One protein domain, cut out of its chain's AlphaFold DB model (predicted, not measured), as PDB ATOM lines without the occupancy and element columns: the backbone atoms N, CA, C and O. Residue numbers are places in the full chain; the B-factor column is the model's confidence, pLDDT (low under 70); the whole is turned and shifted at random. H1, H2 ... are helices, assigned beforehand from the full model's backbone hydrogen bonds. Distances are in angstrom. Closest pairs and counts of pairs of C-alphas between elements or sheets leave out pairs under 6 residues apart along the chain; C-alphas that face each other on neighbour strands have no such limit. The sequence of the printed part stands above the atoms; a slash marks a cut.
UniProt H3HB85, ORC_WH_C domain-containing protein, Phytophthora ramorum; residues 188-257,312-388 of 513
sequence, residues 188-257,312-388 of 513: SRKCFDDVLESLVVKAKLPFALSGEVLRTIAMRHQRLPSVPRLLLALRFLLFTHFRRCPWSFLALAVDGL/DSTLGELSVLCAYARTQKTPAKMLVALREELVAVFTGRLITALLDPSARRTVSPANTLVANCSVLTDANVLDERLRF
ATOM      1  N   SER A 188     121.816 209.440 193.424       87.50
ATOM      2  CA  SER A 188     123.161 209.915 193.747       87.50
ATOM      3  C   SER A 188     123.887 209.065 194.798       87.50
ATOM      4  O   SER A 188     125.092 208.865 194.668       87.50
ATOM      5  N   ARG A 189     123.166 208.518 195.787       89.31
ATOM      6  CA  ARG A 189     123.715 207.649 196.837       89.31
ATOM      7  C   ARG A 189     124.195 206.317 196.286       89.31
ATOM      8  O   ARG A 189     125.297 205.896 196.599       89.31
ATOM      9  N   LYS A 190     123.411 205.701 195.400       90.50
ATOM     10  CA  LYS A 190     123.833 204.475 194.724       90.50
ATOM     11  C   LYS A 190     125.064 204.742 193.862       90.50
ATOM     12  O   LYS A 190     126.016 203.979 193.911       90.50
ATOM     13  N   CYS A 191     125.087 205.862 193.137       89.31
ATOM     14  CA  CYS A 191     126.271 206.248 192.371       89.31
ATOM     15  C   CYS A 191     127.492 206.493 193.278       89.31
ATOM     16  O   CYS A 191     128.604 206.116 192.921       89.31
ATOM     17  N   PHE A 192     127.298 207.086 194.457       90.00
ATOM     18  CA  PHE A 192     128.345 207.247 195.465       90.00
ATOM     19  C   PHE A 192     128.885 205.899 195.952       90.00
ATOM     20  O   PHE A 192     130.102 205.714 195.954       90.00
ATOM     21  N   ASP A 193     128.004 204.960 196.297       90.81
ATOM     22  CA  ASP A 193     128.381 203.614 196.731       90.81
ATOM     23  C   ASP A 193     129.122 202.866 195.613       90.81
ATOM     24  O   ASP A 193     130.197 202.322 195.852       90.81
ATOM     25  N   ASP A 194     128.623 202.934 194.374       91.44
ATOM     26  CA  ASP A 194     129.249 202.317 193.198       91.44
ATOM     27  C   ASP A 194     130.648 202.907 192.930       91.44
ATOM     28  O   ASP A 194     131.589 202.179 192.591       91.44
ATOM     29  N   VAL A 195     130.813 204.226 193.089       88.12
ATOM     30  CA  VAL A 195     132.105 204.914 192.939       88.12
ATOM     31  C   VAL A 195     133.057 204.528 194.066       88.12
ATOM     32  O   VAL A 195     134.222 204.247 193.788       88.12
ATOM     33  N   LEU A 196     132.595 204.479 195.316       87.56
ATOM     34  CA  LEU A 196     133.425 204.045 196.439       87.56
ATOM     35  C   LEU A 196     133.818 202.577 196.321       87.56
ATOM     36  O   LEU A 196     134.985 202.259 196.510       87.56
ATOM     37  N   GLU A 197     132.903 201.684 195.962       88.94
ATOM     38  CA  GLU A 197     133.226 200.279 195.715       88.94
ATOM     39  C   GLU A 197     134.249 200.166 194.576       88.94
ATOM     40  O   GLU A 197     135.256 199.464 194.687       88.94
ATOM     41  N   SER A 198     134.045 200.919 193.494       88.06
ATOM     42  CA  SER A 198     134.966 200.923 192.357       88.06
ATOM     43  C   SER A 198     136.350 201.457 192.719       88.06
ATOM     44  O   SER A 198     137.337 200.914 192.237       88.06
ATOM     45  N   LEU A 199     136.445 202.485 193.563       81.50
ATOM     46  CA  LEU A 199     137.715 203.118 193.932       81.50
ATOM     47  C   LEU A 199     138.428 202.443 195.105       81.50
ATOM     48  O   LEU A 199     139.650 202.393 195.116       81.50
ATOM     49  N   VAL A 200     137.691 201.975 196.106       80.69
ATOM     50  CA  VAL A 200     138.254 201.446 197.358       80.69
ATOM     51  C   VAL A 200     138.416 199.935 197.288       80.69
ATOM     52  O   VAL A 200     139.398 199.405 197.795       80.69
ATOM     53  N   VAL A 201     137.454 199.238 196.678       80.69
ATOM     54  CA  VAL A 201     137.424 197.769 196.669       80.69
ATOM     55  C   VAL A 201     138.016 197.216 195.375       80.69
ATOM     56  O   VAL A 201     138.823 196.289 195.413       80.69
ATOM     57  N   LYS A 202     137.617 197.759 194.217       79.38
ATOM     58  CA  LYS A 202     137.984 197.192 192.904       79.38
ATOM     59  C   LYS A 202     139.263 197.779 192.333       79.38
ATOM     60  O   LYS A 202     140.072 197.044 191.762       79.38
ATOM     61  N   ALA A 203     139.439 199.093 192.437       72.94
ATOM     62  CA  ALA A 203     140.667 199.732 192.022       72.94
ATOM     63  C   ALA A 203     141.735 199.285 193.013       72.94
ATOM     64  O   ALA A 203     141.720 199.666 194.178       72.94
ATOM     65  N   LYS A 204     142.636 198.417 192.545       78.31
ATOM     66  CA  LYS A 204     143.860 198.020 193.242       78.31
ATOM     67  C   LYS A 204     144.777 199.240 193.335       78.31
ATOM     68  O   LYS A 204     145.779 199.331 192.631       78.31
ATOM     69  N   LEU A 205     144.333 200.247 194.079       77.75
ATOM     70  CA  LEU A 205     145.071 201.469 194.288       77.75
ATOM     71  C   LEU A 205     146.232 201.126 195.226       77.75
ATOM     72  O   LEU A 205     146.024 200.471 196.245       77.75
ATOM     73  N   PRO A 206     147.440 201.610 194.927       75.00
ATOM     74  CA  PRO A 206     148.625 201.342 195.740       75.00
ATOM     75  C   PRO A 206     148.636 202.141 197.049       75.00
ATOM     76  O   PRO A 206     149.620 202.143 197.787       75.00
ATOM     77  N   PHE A 207     147.560 202.871 197.327       81.88
ATOM     78  CA  PHE A 207     147.340 203.565 198.578       81.88
ATOM     79  C   PHE A 207     145.951 203.209 199.107       81.88
ATOM     80  O   PHE A 207     144.996 203.058 198.344       81.88
ATOM     81  N   ALA A 208     145.842 203.104 200.425       86.62
ATOM     82  CA  ALA A 208     144.585 202.877 201.115       86.62
ATOM     83  C   ALA A 208     144.024 204.207 201.632       86.62
ATOM     84  O   ALA A 208     144.759 205.080 202.097       86.62
ATOM     85  N   LEU A 209     142.704 204.360 201.576       89.19
ATOM     86  CA  LEU A 209     142.010 205.452 202.253       89.19
ATOM     87  C   LEU A 209     141.704 205.009 203.683       89.19
ATOM     88  O   LEU A 209     141.159 203.924 203.886       89.19
ATOM     89  N   SER A 210     142.040 205.830 204.680       91.06
ATOM     90  CA  SER A 210     141.657 205.518 206.056       91.06
ATOM     91  C   SER A 210     140.133 205.528 206.211       91.06
ATOM     92  O   SER A 210     139.412 206.248 205.510       91.06
ATOM     93  N   GLY A 211     139.632 204.764 207.185       89.69
ATOM     94  CA  GLY A 211     138.209 204.783 207.528       89.69
ATOM     95  C   GLY A 211     137.713 206.173 207.942       89.69
ATOM     96  O   GLY A 211     136.559 206.503 207.687       89.69
ATOM     97  N   GLU A 212     138.580 207.011 208.520       90.31
ATOM     98  CA  GLU A 212     138.239 208.388 208.899       90.31
ATOM     99  C   GLU A 212     138.051 209.293 207.677       90.31
ATOM    100  O   GLU A 212     137.073 210.039 207.593       90.31
ATOM    101  N   VAL A 213     138.932 209.171 206.679       91.75
ATOM    102  CA  VAL A 213     138.789 209.892 205.410       91.75
ATOM    103  C   VAL A 213     137.507 209.475 204.699       91.75
ATOM    104  O   VAL A 213     136.734 210.336 204.272       91.75
ATOM    105  N   LEU A 214     137.233 208.171 204.617       91.44
ATOM    106  CA  LEU A 214     136.003 207.664 204.005       91.44
ATOM    107  C   LEU A 214     134.754 208.148 204.745       91.44
ATOM    108  O   LEU A 214     133.809 208.610 204.104       91.44
ATOM    109  N   ARG A 215     134.760 208.111 206.082       92.56
ATOM    110  CA  ARG A 215     133.664 208.626 206.912       92.56
ATOM    111  C   ARG A 215     133.434 210.114 206.661       92.56
ATOM    112  O   ARG A 215     132.296 210.521 206.443       92.56
ATOM    113  N   THR A 216     134.495 210.914 206.622       92.06
ATOM    114  CA  THR A 216     134.420 212.360 206.363       92.06
ATOM    115  C   THR A 216     133.846 212.660 204.978       92.06
ATOM    116  O   THR A 216     132.941 213.488 204.834       92.06
ATOM    117  N   ILE A 217     134.310 211.946 203.950       91.19
ATOM    118  CA  ILE A 217     133.786 212.059 202.584       91.19
ATOM    119  C   ILE A 217     132.303 211.665 202.531       91.19
ATOM    120  O   ILE A 217     131.500 212.389 201.936       91.19
ATOM    121  N   ALA A 218     131.926 210.559 203.176       91.38
ATOM    122  CA  ALA A 218     130.547 210.085 203.226       91.38
ATOM    123  C   ALA A 218     129.622 211.080 203.941       91.38
ATOM    124  O   ALA A 218     128.578 211.440 203.397       91.38
ATOM    125  N   MET A 219     130.028 211.606 205.102       91.31
ATOM    126  CA  MET A 219     129.274 212.638 205.826       91.31
ATOM    127  C   MET A 219     129.057 213.894 204.969       91.31
ATOM    128  O   MET A 219     127.973 214.481 204.974       91.31
ATOM    129  N   ARG A 220     130.063 214.303 204.188       89.25
ATOM    130  CA  ARG A 220     129.951 215.450 203.273       89.25
ATOM    131  C   ARG A 220     129.009 215.176 202.108       89.25
ATOM    132  O   ARG A 220     128.192 216.035 201.782       89.25
ATOM    133  N   HIS A 221     129.093 213.992 201.509       90.19
ATOM    134  CA  HIS A 221     128.188 213.602 200.432       90.19
ATOM    135  C   HIS A 221     126.734 213.520 200.916       90.19
ATOM    136  O   HIS A 221     125.835 213.965 200.212       90.19
ATOM    137  N   GLN A 222     126.494 213.048 202.143       90.00
ATOM    138  CA  GLN A 222     125.152 213.030 202.734       90.00
ATOM    139  C   GLN A 222     124.543 214.433 202.873       90.00
ATOM    140  O   GLN A 222     123.338 214.587 202.687       90.00
ATOM    141  N   ARG A 223     125.358 215.454 203.177       89.25
ATOM    142  CA  ARG A 223     124.897 216.852 203.258       89.25
ATOM    143  C   ARG A 223     124.612 217.448 201.882       89.25
ATOM    144  O   ARG A 223     123.656 218.197 201.725       89.25
ATOM    145  N   LEU A 224     125.468 217.157 200.904       87.25
ATOM    146  CA  LEU A 224     125.402 217.718 199.556       87.25
ATOM    147  C   LEU A 224     125.694 216.613 198.529       87.25
ATOM    148  O   LEU A 224     126.846 216.483 198.092       87.25
ATOM    149  N   PRO A 225     124.676 215.826 198.134       89.00
ATOM    150  CA  PRO A 225     124.860 214.682 197.253       89.00
ATOM    151  C   PRO A 225     125.271 215.151 195.858       89.00
ATOM    152  O   PRO A 225     124.472 215.633 195.061       89.00
ATOM    153  N   SER A 226     126.567 215.065 195.575       88.81
ATOM    154  CA  SER A 226     127.143 215.478 194.300       88.81
ATOM    155  C   SER A 226     128.381 214.647 193.999       88.81
ATOM    156  O   SER A 226     129.392 214.723 194.700       88.81
ATOM    157  N   VAL A 227     128.300 213.857 192.929       87.19
ATOM    158  CA  VAL A 227     129.412 213.032 192.441       87.19
ATOM    159  C   VAL A 227     130.591 213.898 191.969       87.19
ATOM    160  O   VAL A 227     131.719 213.612 192.368       87.19
ATOM    161  N   PRO A 228     130.397 215.015 191.234       87.44
ATOM    162  CA  PRO A 228     131.507 215.914 190.913       87.44
ATOM    163  C   PRO A 228     132.229 216.454 192.154       87.44
ATOM    164  O   PRO A 228     133.459 216.490 192.181       87.44
ATOM    165  N   ARG A 229     131.492 216.824 193.212       86.69
ATOM    166  CA  ARG A 229     132.103 217.290 194.469       86.69
ATOM    167  C   ARG A 229     132.866 216.181 195.187       86.69
ATOM    168  O   ARG A 229     133.943 216.454 195.708       86.69
ATOM    169  N   LEU A 230     132.353 214.949 195.176       88.00
ATOM    170  CA  LEU A 230     133.073 213.775 195.678       88.00
ATOM    171  C   LEU A 230     134.416 213.601 194.958       88.00
ATOM    172  O   LEU A 230     135.457 213.507 195.605       88.00
ATOM    173  N   LEU A 231     134.400 213.594 193.622       87.06
ATOM    174  CA  LEU A 231     135.608 213.409 192.814       87.06
ATOM    175  C   LEU A 231     136.618 214.541 193.034       87.06
ATOM    176  O   LEU A 231     137.821 214.290 193.114       87.06
ATOM    177  N   LEU A 232     136.144 215.780 193.181       87.06
ATOM    178  CA  LEU A 232     136.993 216.921 193.525       87.06
ATOM    179  C   LEU A 232     137.602 216.787 194.924       87.06
ATOM    180  O   LEU A 232     138.793 217.051 195.080       87.06
ATOM    181  N   ALA A 233     136.827 216.349 195.920       89.12
ATOM    182  CA  ALA A 233     137.321 216.120 197.276       89.12
ATOM    183  C   ALA A 233     138.399 215.028 197.303       89.12
ATOM    184  O   ALA A 233     139.472 215.236 197.866       89.12
ATOM    185  N   LEU A 234     138.162 213.905 196.618       87.88
ATOM    186  CA  LEU A 234     139.147 212.833 196.463       87.88
ATOM    187  C   LEU A 234     140.412 213.326 195.755       87.88
ATOM    188  O   LEU A 234     141.518 213.119 196.247       87.88
ATOM    189  N   ARG A 235     140.269 214.036 194.630       88.75
ATOM    190  CA  ARG A 235     141.411 214.612 193.906       88.75
ATOM    191  C   ARG A 235     142.223 215.552 194.791       88.75
ATOM    192  O   ARG A 235     143.452 215.525 194.742       88.75
ATOM    193  N   PHE A 236     141.545 216.383 195.574       87.75
ATOM    194  CA  PHE A 236     142.192 217.317 196.480       87.75
ATOM    195  C   PHE A 236     142.960 216.592 197.590       87.75
ATOM    196  O   PHE A 236     144.135 216.889 197.786       87.75
ATOM    197  N   LEU A 237     142.342 215.601 198.235       89.06
ATOM    198  CA  LEU A 237     142.983 214.769 199.254       89.06
ATOM    199  C   LEU A 237     144.248 214.077 198.741       89.06
ATOM    200  O   LEU A 237     145.299 214.120 199.382       89.06
ATOM    201  N   LEU A 238     144.159 213.474 197.555       85.62
ATOM    202  CA  LEU A 238     145.305 212.837 196.914       85.62
ATOM    203  C   LEU A 238     146.404 213.855 196.630       85.62
ATOM    204  O   LEU A 238     147.565 213.618 196.949       85.62
ATOM    205  N   PHE A 239     146.045 215.019 196.090       87.12
ATOM    206  CA  PHE A 239     147.004 216.088 195.839       87.12
ATOM    207  C   PHE A 239     147.712 216.545 197.124       87.12
ATOM    208  O   PHE A 239     148.937 216.682 197.134       87.12
ATOM    209  N   THR A 240     146.975 216.751 198.217       87.88
ATOM    210  CA  THR A 240     147.559 217.150 199.505       87.88
ATOM    211  C   THR A 240     148.458 216.070 200.090       87.88
ATOM    212  O   THR A 240     149.524 216.387 200.617       87.88
ATOM    213  N   HIS A 241     148.088 214.801 199.921       86.81
ATOM    214  CA  HIS A 241     148.898 213.662 200.349       86.81
ATOM    215  C   HIS A 241     150.206 213.560 199.586       86.81
ATOM    216  O   HIS A 241     151.264 213.553 200.204       86.81
ATOM    217  N   PHE A 242     150.157 213.577 198.253       83.56
ATOM    218  CA  PHE A 242     151.362 213.530 197.420       83.56
ATOM    219  C   PHE A 242     152.269 214.740 197.654       83.56
ATOM    220  O   PHE A 242     153.490 214.626 197.565       83.56
ATOM    221  N   ARG A 243     151.700 215.900 198.001       85.44
ATOM    222  CA  ARG A 243     152.489 217.075 198.384       85.44
ATOM    223  C   ARG A 243     153.172 216.900 199.747       85.44
ATOM    224  O   ARG A 243     154.299 217.363 199.902       85.44
ATOM    225  N   ARG A 244     152.512 216.264 200.724       85.44
ATOM    226  CA  ARG A 244     153.028 216.075 202.094       85.44
ATOM    227  C   ARG A 244     153.980 214.881 202.217       85.44
ATOM    228  O   ARG A 244     155.017 215.010 202.859       85.44
ATOM    229  N   CYS A 245     153.668 213.752 201.582       84.44
ATOM    230  CA  CYS A 245     154.573 212.617 201.401       84.44
ATOM    231  C   CYS A 245     154.785 212.354 199.899       84.44
ATOM    232  O   CYS A 245     154.100 211.500 199.330       84.44
ATOM    233  N   PRO A 246     155.762 213.019 199.248       78.94
ATOM    234  CA  PRO A 246     156.115 212.733 197.859       78.94
ATOM    235  C   PRO A 246     156.410 211.248 197.645       78.94
ATOM    236  O   PRO A 246     155.891 210.652 196.716       78.94
ATOM    237  N   TRP A 247     157.127 210.606 198.572       76.94
ATOM    238  CA  TRP A 247     157.519 209.192 198.500       76.94
ATOM    239  C   TRP A 247     156.364 208.193 198.388       76.94
ATOM    240  O   TRP A 247     156.606 207.048 198.017       76.94
ATOM    241  N   SER A 248     155.120 208.603 198.646       75.44
ATOM    242  CA  SER A 248     153.935 207.782 198.369       75.44
ATOM    243  C   SER A 248     153.833 207.369 196.892       75.44
ATOM    244  O   SER A 248     153.249 206.327 196.599       75.44
ATOM    245  N   PHE A 249     154.490 208.082 195.961       71.56
ATOM    246  CA  PHE A 249     154.597 207.625 194.569       71.56
ATOM    247  C   PHE A 249     155.322 206.279 194.433       71.56
ATOM    248  O   PHE A 249     155.097 205.556 193.466       71.56
ATOM    249  N   LEU A 250     156.195 205.921 195.380       68.69
ATOM    250  CA  LEU A 250     156.903 204.642 195.349       68.69
ATOM    251  C   LEU A 250     155.953 203.471 195.585       68.69
ATOM    252  O   LEU A 250     156.206 202.398 195.047       68.69
ATOM    253  N   ALA A 251     154.848 203.676 196.306       65.81
ATOM    254  CA  ALA A 251     153.816 202.656 196.435       65.81
ATOM    255  C   ALA A 251     153.207 202.316 195.059       65.81
ATOM    256  O   ALA A 251     153.024 201.142 194.754       65.81
ATOM    257  N   LEU A 252     153.024 203.313 194.172       64.69
ATOM    258  CA  LEU A 252     152.561 203.099 192.786       64.69
ATOM    259  C   LEU A 252     153.535 202.267 191.943       64.69
ATOM    260  O   LEU A 252     153.117 201.611 190.994       64.69
ATOM    261  N   ALA A 253     154.828 202.301 192.262       63.72
ATOM    262  CA  ALA A 253     155.844 201.585 191.497       63.72
ATOM    263  C   ALA A 253     155.968 200.103 191.893       63.72
ATOM    264  O   ALA A 253     156.529 199.322 191.123       63.72
ATOM    265  N   VAL A 254     155.482 199.706 193.075       58.31
ATOM    266  CA  VAL A 254     155.678 198.347 193.612       58.31
ATOM    267  C   VAL A 254     154.671 197.338 193.055       58.31
ATOM    268  O   VAL A 254     155.056 196.195 192.811       58.31
ATOM    269  N   ASP A 255     153.444 197.753 192.735       52.03
ATOM    270  CA  ASP A 255     152.398 196.842 192.232       52.03
ATOM    271  C   ASP A 255     152.677 196.265 190.828       52.03
ATOM    272  O   ASP A 255     152.026 195.312 190.405       52.03
ATOM    273  N   GLY A 256     153.677 196.787 190.107       53.41
ATOM    274  CA  GLY A 256     154.121 196.259 188.809       53.41
ATOM    275  C   GLY A 256     155.302 195.279 188.865       53.41
ATOM    276  O   GLY A 256     155.719 194.779 187.820       53.41
ATOM    277  N   LEU A 257     155.883 195.020 190.044       49.66
ATOM    278  CA  LEU A 257     157.152 194.291 190.203       49.66
ATOM    279  C   LEU A 257     156.952 192.908 190.840       49.66
ATOM    280  O   LEU A 257     157.582 192.561 191.837       49.66
ATOM    281  N   ASP A 312     144.823 181.832 205.021       60.25
ATOM    282  CA  ASP A 312     144.588 180.799 204.008       60.25
ATOM    283  C   ASP A 312     144.153 179.465 204.630       60.25
ATOM    284  O   ASP A 312     143.280 178.790 204.081       60.25
ATOM    285  N   SER A 313     144.658 179.118 205.821       68.75
ATOM    286  CA  SER A 313     144.154 177.965 206.582       68.75
ATOM    287  C   SER A 313     142.712 178.179 207.045       68.75
ATOM    288  O   SER A 313     141.872 177.308 206.832       68.75
ATOM    289  N   THR A 314     142.382 179.365 207.570       64.00
ATOM    290  CA  THR A 314     141.014 179.708 208.000       64.00
ATOM    291  C   THR A 314     140.027 179.709 206.822       64.00
ATOM    292  O   THR A 314     138.905 179.211 206.942       64.00
ATOM    293  N   LEU A 315     140.427 180.233 205.656       58.06
ATOM    294  CA  LEU A 315     139.619 180.201 204.429       58.06
ATOM    295  C   LEU A 315     139.482 178.776 203.868       58.06
ATOM    296  O   LEU A 315     138.410 178.409 203.376       58.06
ATOM    297  N   GLY A 316     140.530 177.957 203.987       71.12
ATOM    298  CA  GLY A 316     140.504 176.531 203.668       71.12
ATOM    299  C   GLY A 316     139.526 175.747 204.547       71.12
ATOM    300  O   GLY A 316     138.687 175.011 204.023       71.12
ATOM    301  N   GLU A 317     139.559 175.957 205.865       73.31
ATOM    302  CA  GLU A 317     138.624 175.355 206.829       73.31
ATOM    303  C   GLU A 317     137.168 175.737 206.522       73.31
ATOM    304  O   GLU A 317     136.287 174.874 206.474       73.31
ATOM    305  N   LEU A 318     136.914 177.018 206.226       63.75
ATOM    306  CA  LEU A 318     135.581 177.509 205.869       63.75
ATOM    307  C   LEU A 318     135.054 176.860 204.577       63.75
ATOM    308  O   LEU A 318     133.889 176.464 204.498       63.75
ATOM    309  N   SER A 319     135.922 176.716 203.572       67.56
ATOM    310  CA  SER A 319     135.602 176.052 202.304       67.56
ATOM    311  C   SER A 319     135.195 174.589 202.519       67.56
ATOM    312  O   SER A 319     134.173 174.140 201.986       67.56
ATOM    313  N   VAL A 320     135.930 173.865 203.369       71.88
ATOM    314  CA  VAL A 320     135.628 172.471 203.729       71.88
ATOM    315  C   VAL A 320     134.296 172.365 204.478       71.88
ATOM    316  O   VAL A 320     133.471 171.517 204.127       71.88
ATOM    317  N   LEU A 321     134.026 173.254 205.442       66.38
ATOM    318  CA  LEU A 321     132.749 173.292 206.170       66.38
ATOM    319  C   LEU A 321     131.558 173.569 205.237       66.38
ATOM    320  O   LEU A 321     130.524 172.902 205.331       66.38
ATOM    321  N   CYS A 322     131.701 174.497 204.286       61.84
ATOM    322  CA  CYS A 322     130.668 174.785 203.287       61.84
ATOM    323  C   CYS A 322     130.444 173.623 202.304       61.84
ATOM    324  O   CYS A 322     129.301 173.345 201.928       61.84
ATOM    325  N   ALA A 323     131.508 172.930 201.885       69.06
ATOM    326  CA  ALA A 323     131.410 171.750 201.025       69.06
ATOM    327  C   ALA A 323     130.736 170.568 201.747       69.06
ATOM    328  O   ALA A 323     129.883 169.884 201.169       69.06
ATOM    329  N   TYR A 324     131.048 170.369 203.028       68.62
ATOM    330  CA  TYR A 324     130.414 169.355 203.869       68.62
ATOM    331  C   TYR A 324     128.913 169.630 204.065       68.62
ATOM    332  O   TYR A 324     128.079 168.749 203.847       68.62
ATOM    333  N   ALA A 325     128.544 170.880 204.362       62.88
ATOM    334  CA  ALA A 325     127.149 171.298 204.524       62.88
ATOM    335  C   ALA A 325     126.287 171.087 203.265       62.88
ATOM    336  O   ALA A 325     125.082 170.860 203.365       62.88
ATOM    337  N   ARG A 326     126.894 171.161 202.072       63.09
ATOM    338  CA  ARG A 326     126.203 170.963 200.786       63.09
ATOM    339  C   ARG A 326     125.945 169.501 200.437       63.09
ATOM    340  O   ARG A 326     125.041 169.229 199.652       63.09
ATOM    341  N   THR A 327     126.750 168.575 200.951       71.19
ATOM    342  CA  THR A 327     126.784 167.190 200.456       71.19
ATOM    343  C   THR A 327     126.004 166.203 201.320       71.19
ATOM    344  O   THR A 327     125.637 165.138 200.823       71.19
ATOM    345  N   GLN A 328     125.683 166.533 202.574       62.97
ATOM    346  CA  GLN A 328     124.958 165.626 203.471       62.97
ATOM    347  C   GLN A 328     123.551 166.120 203.839       62.97
ATOM    348  O   GLN A 328     123.329 167.303 204.083       62.97
ATOM    349  N   LYS A 329     122.590 165.185 203.963       66.69
ATOM    350  CA  LYS A 329     121.307 165.410 204.659       66.69
ATOM    351  C   LYS A 329     121.588 165.543 206.158       66.69
ATOM    352  O   LYS A 329     121.464 164.585 206.918       66.69
ATOM    353  N   THR A 330     122.025 166.722 206.572       55.47
ATOM    354  CA  THR A 330     122.424 167.001 207.952       55.47
ATOM    355  C   THR A 330     121.224 166.910 208.904       55.47
ATOM    356  O   THR A 330     120.215 167.583 208.671       55.47
ATOM    357  N   PRO A 331     121.310 166.126 209.995       72.94
ATOM    358  CA  PRO A 331     120.305 166.116 211.054       72.94
ATOM    359  C   PRO A 331     120.089 167.528 211.613       72.94
ATOM    360  O   PRO A 331     121.043 168.292 211.746       72.94
ATOM    361  N   ALA A 332     118.858 167.870 212.008       73.69
ATOM    362  CA  ALA A 332     118.507 169.227 212.455       73.69
ATOM    363  C   ALA A 332     119.421 169.772 213.573       73.69
ATOM    364  O   ALA A 332     119.744 170.955 213.583       73.69
ATOM    365  N   LYS A 333     119.908 168.903 214.471       70.50
ATOM    366  CA  LYS A 333     120.846 169.273 215.546       70.50
ATOM    367  C   LYS A 333     122.237 169.674 215.029       70.50
ATOM    368  O   LYS A 333     122.869 170.547 215.608       70.50
ATOM    369  N   MET A 334     122.691 169.080 213.925       63.50
ATOM    370  CA  MET A 334     123.992 169.376 213.318       63.50
ATOM    371  C   MET A 334     123.973 170.697 212.540       63.50
ATOM    372  O   MET A 334     124.971 171.405 212.516       63.50
ATOM    373  N   LEU A 335     122.824 171.070 211.964       67.56
ATOM    374  CA  LEU A 335     122.643 172.380 211.329       67.56
ATOM    375  C   LEU A 335     122.722 173.534 212.332       67.56
ATOM    376  O   LEU A 335     123.226 174.597 211.982       67.56
ATOM    377  N   VAL A 336     122.230 173.336 213.557       74.69
ATOM    378  CA  VAL A 336     122.341 174.340 214.626       74.69
ATOM    379  C   VAL A 336     123.805 174.512 215.031       74.69
ATOM    380  O   VAL A 336     124.305 175.628 214.969       74.69
ATOM    381  N   ALA A 337     124.517 173.413 215.299       74.44
ATOM    382  CA  ALA A 337     125.940 173.455 215.644       74.44
ATOM    383  C   ALA A 337     126.809 174.061 214.524       74.44
ATOM    384  O   ALA A 337     127.674 174.888 214.786       74.44
ATOM    385  N   LEU A 338     126.539 173.717 213.259       72.00
ATOM    386  CA  LEU A 338     127.246 174.292 212.111       72.00
ATOM    387  C   LEU A 338     126.966 175.795 211.955       72.00
ATOM    388  O   LEU A 338     127.861 176.552 211.593       72.00
ATOM    389  N   ARG A 339     125.731 176.247 212.215       74.00
ATOM    390  CA  ARG A 339     125.401 177.680 212.211       74.00
ATOM    391  C   ARG A 339     126.124 178.415 213.331       74.00
ATOM    392  O   ARG A 339     126.632 179.498 213.078       74.00
ATOM    393  N   GLU A 340     126.185 177.838 214.526       79.81
ATOM    394  CA  GLU A 340     126.919 178.410 215.657       79.81
ATOM    395  C   GLU A 340     128.423 178.489 215.368       79.81
ATOM    396  O   GLU A 340     129.021 179.540 215.586       79.81
ATOM    397  N   GLU A 341     129.017 177.445 214.779       75.56
ATOM    398  CA  GLU A 341     130.417 177.459 214.338       75.56
ATOM    399  C   GLU A 341     130.674 178.476 213.225       75.56
ATOM    400  O   GLU A 341     131.612 179.259 213.327       75.56
ATOM    401  N   LEU A 342     129.835 178.533 212.186       71.06
ATOM    402  CA  LEU A 342     129.973 179.538 211.127       71.06
ATOM    403  C   LEU A 342     129.839 180.951 211.697       71.06
ATOM    404  O   LEU A 342     130.642 181.817 211.361       71.06
ATOM    405  N   VAL A 343     128.879 181.193 212.593       75.31
ATOM    406  CA  VAL A 343     128.737 182.485 213.275       75.31
ATOM    407  C   VAL A 343     129.979 182.787 214.108       75.31
ATOM    408  O   VAL A 343     130.476 183.905 214.024       75.31
ATOM    409  N   ALA A 344     130.530 181.829 214.850       76.88
ATOM    410  CA  ALA A 344     131.739 182.026 215.652       76.88
ATOM    411  C   ALA A 344     132.992 182.262 214.790       76.88
ATOM    412  O   ALA A 344     133.811 183.122 215.117       76.88
ATOM    413  N   VAL A 345     133.134 181.561 213.663       71.12
ATOM    414  CA  VAL A 345     134.235 181.770 212.714       71.12
ATOM    415  C   VAL A 345     134.105 183.138 212.055       71.12
ATOM    416  O   VAL A 345     135.074 183.893 212.063       71.12
ATOM    417  N   PHE A 346     132.923 183.516 211.563       65.75
ATOM    418  CA  PHE A 346     132.720 184.819 210.926       65.75
ATOM    419  C   PHE A 346     132.828 185.982 211.918       65.75
ATOM    420  O   PHE A 346     133.546 186.933 211.632       65.75
ATOM    421  N   THR A 347     132.169 185.919 213.079       70.88
ATOM    422  CA  THR A 347     132.141 187.030 214.054       70.88
ATOM    423  C   THR A 347     133.362 187.082 214.965       70.88
ATOM    424  O   THR A 347     133.795 188.173 215.322       70.88
ATOM    425  N   GLY A 348     133.941 185.934 215.317       66.62
ATOM    426  CA  GLY A 348     135.039 185.850 216.278       66.62
ATOM    427  C   GLY A 348     136.427 185.768 215.650       66.62
ATOM    428  O   GLY A 348     137.354 186.381 216.169       66.62
ATOM    429  N   ARG A 349     136.607 185.024 214.551       61.34
ATOM    430  CA  ARG A 349     137.946 184.779 213.975       61.34
ATOM    431  C   ARG A 349     138.206 185.581 212.714       61.34
ATOM    432  O   ARG A 349     139.238 186.227 212.625       61.34
ATOM    433  N   LEU A 350     137.272 185.575 211.769       55.00
ATOM    434  CA  LEU A 350     137.409 186.256 210.487       55.00
ATOM    435  C   LEU A 350     137.233 187.766 210.648       55.00
ATOM    436  O   LEU A 350     138.071 188.519 210.180       55.00
ATOM    437  N   ILE A 351     136.189 188.215 211.354       61.69
ATOM    438  CA  ILE A 351     135.999 189.638 211.661       61.69
ATOM    439  C   ILE A 351     137.168 190.174 212.486       61.69
ATOM    440  O   ILE A 351     137.680 191.235 212.159       61.69
ATOM    441  N   THR A 352     137.662 189.434 213.479       57.12
ATOM    442  CA  THR A 352     138.859 189.849 214.223       57.12
ATOM    443  C   THR A 352     140.093 189.834 213.321       57.12
ATOM    444  O   THR A 352     140.782 190.829 213.238       57.12
ATOM    445  N   ALA A 353     140.351 188.796 212.526       53.31
ATOM    446  CA  ALA A 353     141.511 188.784 211.627       53.31
ATOM    447  C   ALA A 353     141.463 189.858 210.517       53.31
ATOM    448  O   ALA A 353     142.513 190.330 210.087       53.31
ATOM    449  N   LEU A 354     140.269 190.235 210.044       48.78
ATOM    450  CA  LEU A 354     140.070 191.229 208.983       48.78
ATOM    451  C   LEU A 354     139.953 192.668 209.508       48.78
ATOM    452  O   LEU A 354     140.301 193.596 208.780       48.78
ATOM    453  N   LEU A 355     139.434 192.868 210.724       52.47
ATOM    454  CA  LEU A 355     139.214 194.194 211.318       52.47
ATOM    455  C   LEU A 355     140.224 194.557 212.411       52.47
ATOM    456  O   LEU A 355     140.309 195.736 212.755       52.47
ATOM    457  N   ASP A 356     140.964 193.599 212.970       48.88
ATOM    458  CA  ASP A 356     141.987 193.882 213.974       48.88
ATOM    459  C   ASP A 356     143.209 194.475 213.248       48.88
ATOM    460  O   ASP A 356     143.832 193.795 212.422       48.88
ATOM    461  N   PRO A 357     143.533 195.767 213.462       55.34
ATOM    462  CA  PRO A 357     144.646 196.424 212.792       55.34
ATOM    463  C   PRO A 357     145.915 195.670 213.156       55.34
ATOM    464  O   PRO A 357     146.329 195.741 214.310       55.34
ATOM    465  N   SER A 358     146.471 194.936 212.178       50.41
ATOM    466  CA  SER A 358     147.573 193.974 212.304       50.41
ATOM    467  C   SER A 358     148.282 194.108 213.646       50.41
ATOM    468  O   SER A 358     149.133 194.991 213.792       50.41
ATOM    469  N   ALA A 359     147.836 193.313 214.631       50.62
ATOM    470  CA  ALA A 359     148.251 193.419 216.027       50.62
ATOM    471  C   ALA A 359     149.737 193.752 216.082       50.62
ATOM    472  O   ALA A 359     150.495 193.017 215.454       50.62
ATOM    473  N   ARG A 360     150.099 194.875 216.737       51.88
ATOM    474  CA  ARG A 360     151.423 195.536 216.760       51.88
ATOM    475  C   ARG A 360     152.585 194.536 216.813       51.88
ATOM    476  O   ARG A 360     153.243 194.374 217.837       51.88
ATOM    477  N   ARG A 361     152.878 193.879 215.694       59.88
ATOM    478  CA  ARG A 361     154.142 193.200 215.480       59.88
ATOM    479  C   ARG A 361     155.174 194.314 215.513       59.88
ATOM    480  O   ARG A 361     154.864 195.470 215.218       59.88
ATOM    481  N   THR A 362     156.391 193.998 215.917       64.62
ATOM    482  CA  THR A 362     157.531 194.909 215.818       64.62
ATOM    483  C   THR A 362     157.833 195.143 214.337       64.62
ATOM    484  O   THR A 362     158.750 194.577 213.750       64.62
ATOM    485  N   VAL A 363     156.976 195.934 213.696       68.88
ATOM    486  CA  VAL A 363     157.110 196.383 212.324       68.88
ATOM    487  C   VAL A 363     158.379 197.223 212.293       68.88
ATOM    488  O   VAL A 363     158.577 198.097 213.138       68.88
ATOM    489  N   SER A 364     159.281 196.914 211.362       79.69
ATOM    490  CA  SER A 364     160.503 197.697 211.209       79.69
ATOM    491  C   SER A 364     160.144 199.178 210.994       79.69
ATOM    492  O   SER A 364     159.141 199.465 210.333       79.69
ATOM    493  N   PRO A 365     160.952 200.138 211.481       79.12
ATOM    494  CA  PRO A 365     160.677 201.566 211.291       79.12
ATOM    495  C   PRO A 365     160.440 201.946 209.821       79.12
ATOM    496  O   PRO A 365     159.605 202.795 209.516       79.12
ATOM    497  N   ALA A 366     161.127 201.264 208.897       71.94
ATOM    498  CA  ALA A 366     160.928 201.415 207.461       71.94
ATOM    499  C   ALA A 366     159.510 201.013 207.027       71.94
ATOM    500  O   ALA A 366     158.846 201.775 206.332       71.94
ATOM    501  N   ASN A 367     159.013 199.859 207.471       71.56
ATOM    502  CA  ASN A 367     157.664 199.406 207.137       71.56
ATOM    503  C   ASN A 367     156.588 200.322 207.748       71.56
ATOM    504  O   ASN A 367     155.567 200.558 207.109       71.56
ATOM    505  N   THR A 368     156.831 200.905 208.928       78.50
ATOM    506  CA  THR A 368     155.934 201.914 209.520       78.50
ATOM    507  C   THR A 368     155.889 203.196 208.689       78.50
ATOM    508  O   THR A 368     154.808 203.720 208.437       78.50
ATOM    509  N   LEU A 369     157.037 203.691 208.210       76.12
ATOM    510  CA  LEU A 369     157.079 204.864 207.327       76.12
ATOM    511  C   LEU A 369     156.347 204.613 206.006       76.12
ATOM    512  O   LEU A 369     155.625 205.480 205.518       76.12
ATOM    513  N   VAL A 370     156.504 203.416 205.445       73.69
ATOM    514  CA  VAL A 370     155.854 203.024 204.191       73.69
ATOM    515  C   VAL A 370     154.351 202.903 204.376       73.69
ATOM    516  O   VAL A 370     153.615 203.462 203.570       73.69
ATOM    517  N   ALA A 371     153.902 202.266 205.460       77.06
ATOM    518  CA  ALA A 371     152.488 202.199 205.818       77.06
ATOM    519  C   ALA A 371     151.888 203.602 206.019       77.06
ATOM    520  O   ALA A 371     150.811 203.899 205.512       77.06
ATOM    521  N   ASN A 372     152.613 204.507 206.679       79.50
ATOM    522  CA  ASN A 372     152.155 205.885 206.870       79.50
ATOM    523  C   ASN A 372     152.099 206.689 205.560       79.50
ATOM    524  O   ASN A 372     151.291 207.604 205.444       79.50
ATOM    525  N   CYS A 373     152.933 206.369 204.567       81.38
ATOM    526  CA  CYS A 373     152.883 207.015 203.253       81.38
ATOM    527  C   CYS A 373     151.916 206.337 202.271       81.38
ATOM    528  O   CYS A 373     151.508 206.984 201.304       81.38
ATOM    529  N   SER A 374     151.529 205.080 202.497       82.06
ATOM    530  CA  SER A 374     150.530 204.381 201.682       82.06
ATOM    531  C   SER A 374     149.103 204.569 202.192       82.06
ATOM    532  O   SER A 374     148.169 204.350 201.429       82.06
ATOM    533  N   VAL A 375     148.901 205.000 203.440       87.38
ATOM    534  CA  VAL A 375     147.563 205.266 203.984       87.38
ATOM    535  C   VAL A 375     147.299 206.766 204.038       87.38
ATOM    536  O   VAL A 375     147.978 207.511 204.740       87.38
ATOM    537  N   LEU A 376     146.260 207.215 203.335       88.50
ATOM    538  CA  LEU A 376     145.742 208.571 203.477       88.50
ATOM    539  C   LEU A 376     144.923 208.658 204.770       88.50
ATOM    540  O   LEU A 376     143.797 208.164 204.827       88.50
ATOM    541  N   THR A 377     145.482 209.282 205.805       90.75
ATOM    542  CA  THR A 377     144.851 209.379 207.132       90.75
ATOM    543  C   THR A 377     144.163 210.712 207.401       90.75
ATOM    544  O   THR A 377     143.173 210.736 208.126       90.75
ATOM    545  N   ASP A 378     144.660 211.798 206.815       90.19
ATOM    546  CA  ASP A 378     144.276 213.164 207.165       90.19
ATOM    547  C   ASP A 378     143.115 213.676 206.299       90.19
ATOM    548  O   ASP A 378     143.294 214.054 205.138       90.19
ATOM    549  N   ALA A 379     141.910 213.677 206.872       90.88
ATOM    550  CA  ALA A 379     140.723 214.265 206.254       90.88
ATOM    551  C   ALA A 379     140.532 215.744 206.625       90.88
ATOM    552  O   ALA A 379     139.754 216.437 205.963       90.88
ATOM    553  N   ASN A 380     141.246 216.242 207.642       88.56
ATOM    554  CA  ASN A 380     141.058 217.593 208.169       88.56
ATOM    555  C   ASN A 380     141.410 218.644 207.123       88.56
ATOM    556  O   ASN A 380     140.754 219.673 207.061       88.56
ATOM    557  N   VAL A 381     142.338 218.344 206.211       86.25
ATOM    558  CA  VAL A 381     142.696 219.254 205.113       86.25
ATOM    559  C   VAL A 381     141.497 219.582 204.206       86.25
ATOM    560  O   VAL A 381     141.427 220.672 203.634       86.25
ATOM    561  N   LEU A 382     140.526 218.666 204.062       84.12
ATOM    562  CA  LEU A 382     139.267 218.980 203.375       84.12
ATOM    563  C   LEU A 382     138.400 219.923 204.198       84.12
ATOM    564  O   LEU A 382     137.762 220.806 203.627       84.12
ATOM    565  N   ASP A 383     138.313 219.698 205.505       82.88
ATOM    566  CA  ASP A 383     137.566 220.535 206.443       82.88
ATOM    567  C   ASP A 383     138.156 221.938 206.505       82.88
ATOM    568  O   ASP A 383     137.442 222.869 206.162       82.88
ATOM    569  N   GLU A 384     139.449 222.092 206.746       82.50
ATOM    570  CA  GLU A 384     140.141 223.385 206.772       82.50
ATOM    571  C   GLU A 384     139.961 224.188 205.476       82.50
ATOM    572  O   GLU A 384     139.781 225.400 205.504       82.50
ATOM    573  N   ARG A 385     139.990 223.528 204.310       77.06
ATOM    574  CA  ARG A 385     139.927 224.245 203.026       77.06
ATOM    575  C   ARG A 385     138.516 224.491 202.508       77.06
ATOM    576  O   ARG A 385     138.318 225.406 201.710       77.06
ATOM    577  N   LEU A 386     137.560 223.631 202.861       68.69
ATOM    578  CA  LEU A 386     136.176 223.732 202.379       68.69
ATOM    579  C   LEU A 386     135.233 224.317 203.422       68.69
ATOM    580  O   LEU A 386     134.144 224.759 203.050       68.69
ATOM    581  N   ARG A 387     135.614 224.335 204.701       67.00
ATOM    582  CA  ARG A 387     134.983 225.256 205.629       67.00
ATOM    583  C   ARG A 387     135.385 226.646 205.178       67.00
ATOM    584  O   ARG A 387     136.557 227.001 205.123       67.00
ATOM    585  N   PHE A 388     134.381 227.435 204.832       61.75
ATOM    586  CA  PHE A 388     134.546 228.868 204.722       61.75
ATOM    587  C   PHE A 388     134.647 229.424 206.147       61.75
ATOM    588  O   PHE A 388     133.771 230.153 206.593       61.75
TER     589      PHE A 388
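This is residues 188 to 257 and 312 to 388 of the 513 residues of the protein "ORC_WH_C domain-containing protein" of Phytophthora ramorum (UniProt H3HB85). What shape is it? It is two lobes: a loose one, with H1, H2 and H3 roughly side by side, H8 packed on H3, and H4 turning off H3's end to meet H7; and an arm of two helices, H5 and H6, running side by side in opposite ways. Residues 355 to 362 stick out between the lobes. What is it built of? The printed part has 147 residues with eight named helices, H1 to H8 in order, and no named strand: all helix. It is loose, with a radius of gyration of the C-alphas of 20.7 A, and spans 64 by 42 by 27 A.

Which helices precede the cut? H1 is residues 188 to 202, from C-alpha 188 at (123.161, 209.915, 193.747); H2 is 211 to 223; H3 is 227 to 244, 25.7 A long; H4 is 246 to 254. Which follow? H5 is 312 to 327, 22.7 A; H6 is 332 to 355, 32.5 A; H7 is 365 to 374; H8 is 380 to 386, ending at C-alpha 386 (136.176, 223.732, 202.379).

What touches the hub, H3? H1 only just touches it, with 3 pairs of C-alphas within 8 A, the closest Phe 192 and Val 227, 6.6 A. H2 and H3, a hairpin, also only just touch, with 3 pairs, the closest C-alphas His 221 and Leu 230, 6.8 A. H8 touches residues 233 to 240 of H3 alone, the closest C-alphas Leu 237 and Leu 382, 7.0 A. What of the others? H4 only just touches H3, with 3 pairs, only at the corner, Phe 242 to Ser 248, closest C-alphas 6.4 A; H4 touches H7, about perpendicular at 88 degrees, closest C-alphas Ser 248 and Cys 373, 5.1 A. H5 and H6 are close but not clearly touching, closest C-alphas Thr 314 and Leu 350, 7.9 A. How are the backbones? Every O i to N i+4 pair is within hydrogen-bond range in H2, H3, H5, H7 and H8; H1 has 10 of 11, H6 17 of 20, and H4 2 of 5 but 6 of 6 O i to N i+3 pairs.

Where is the cut? Residues 258 to 311 are not printed, and C-alphas 257 and 312 are 23.0 A apart; of the links printed whole, none is long. How far does it reach, and how sure is it? The two farthest C-alphas, Lys 329 and Phe 388, are 64.8 A apart. Mean pLDDT of the printed part is 76.3, with 45 residues under 70, among them 250 to 257 and 348 to 363.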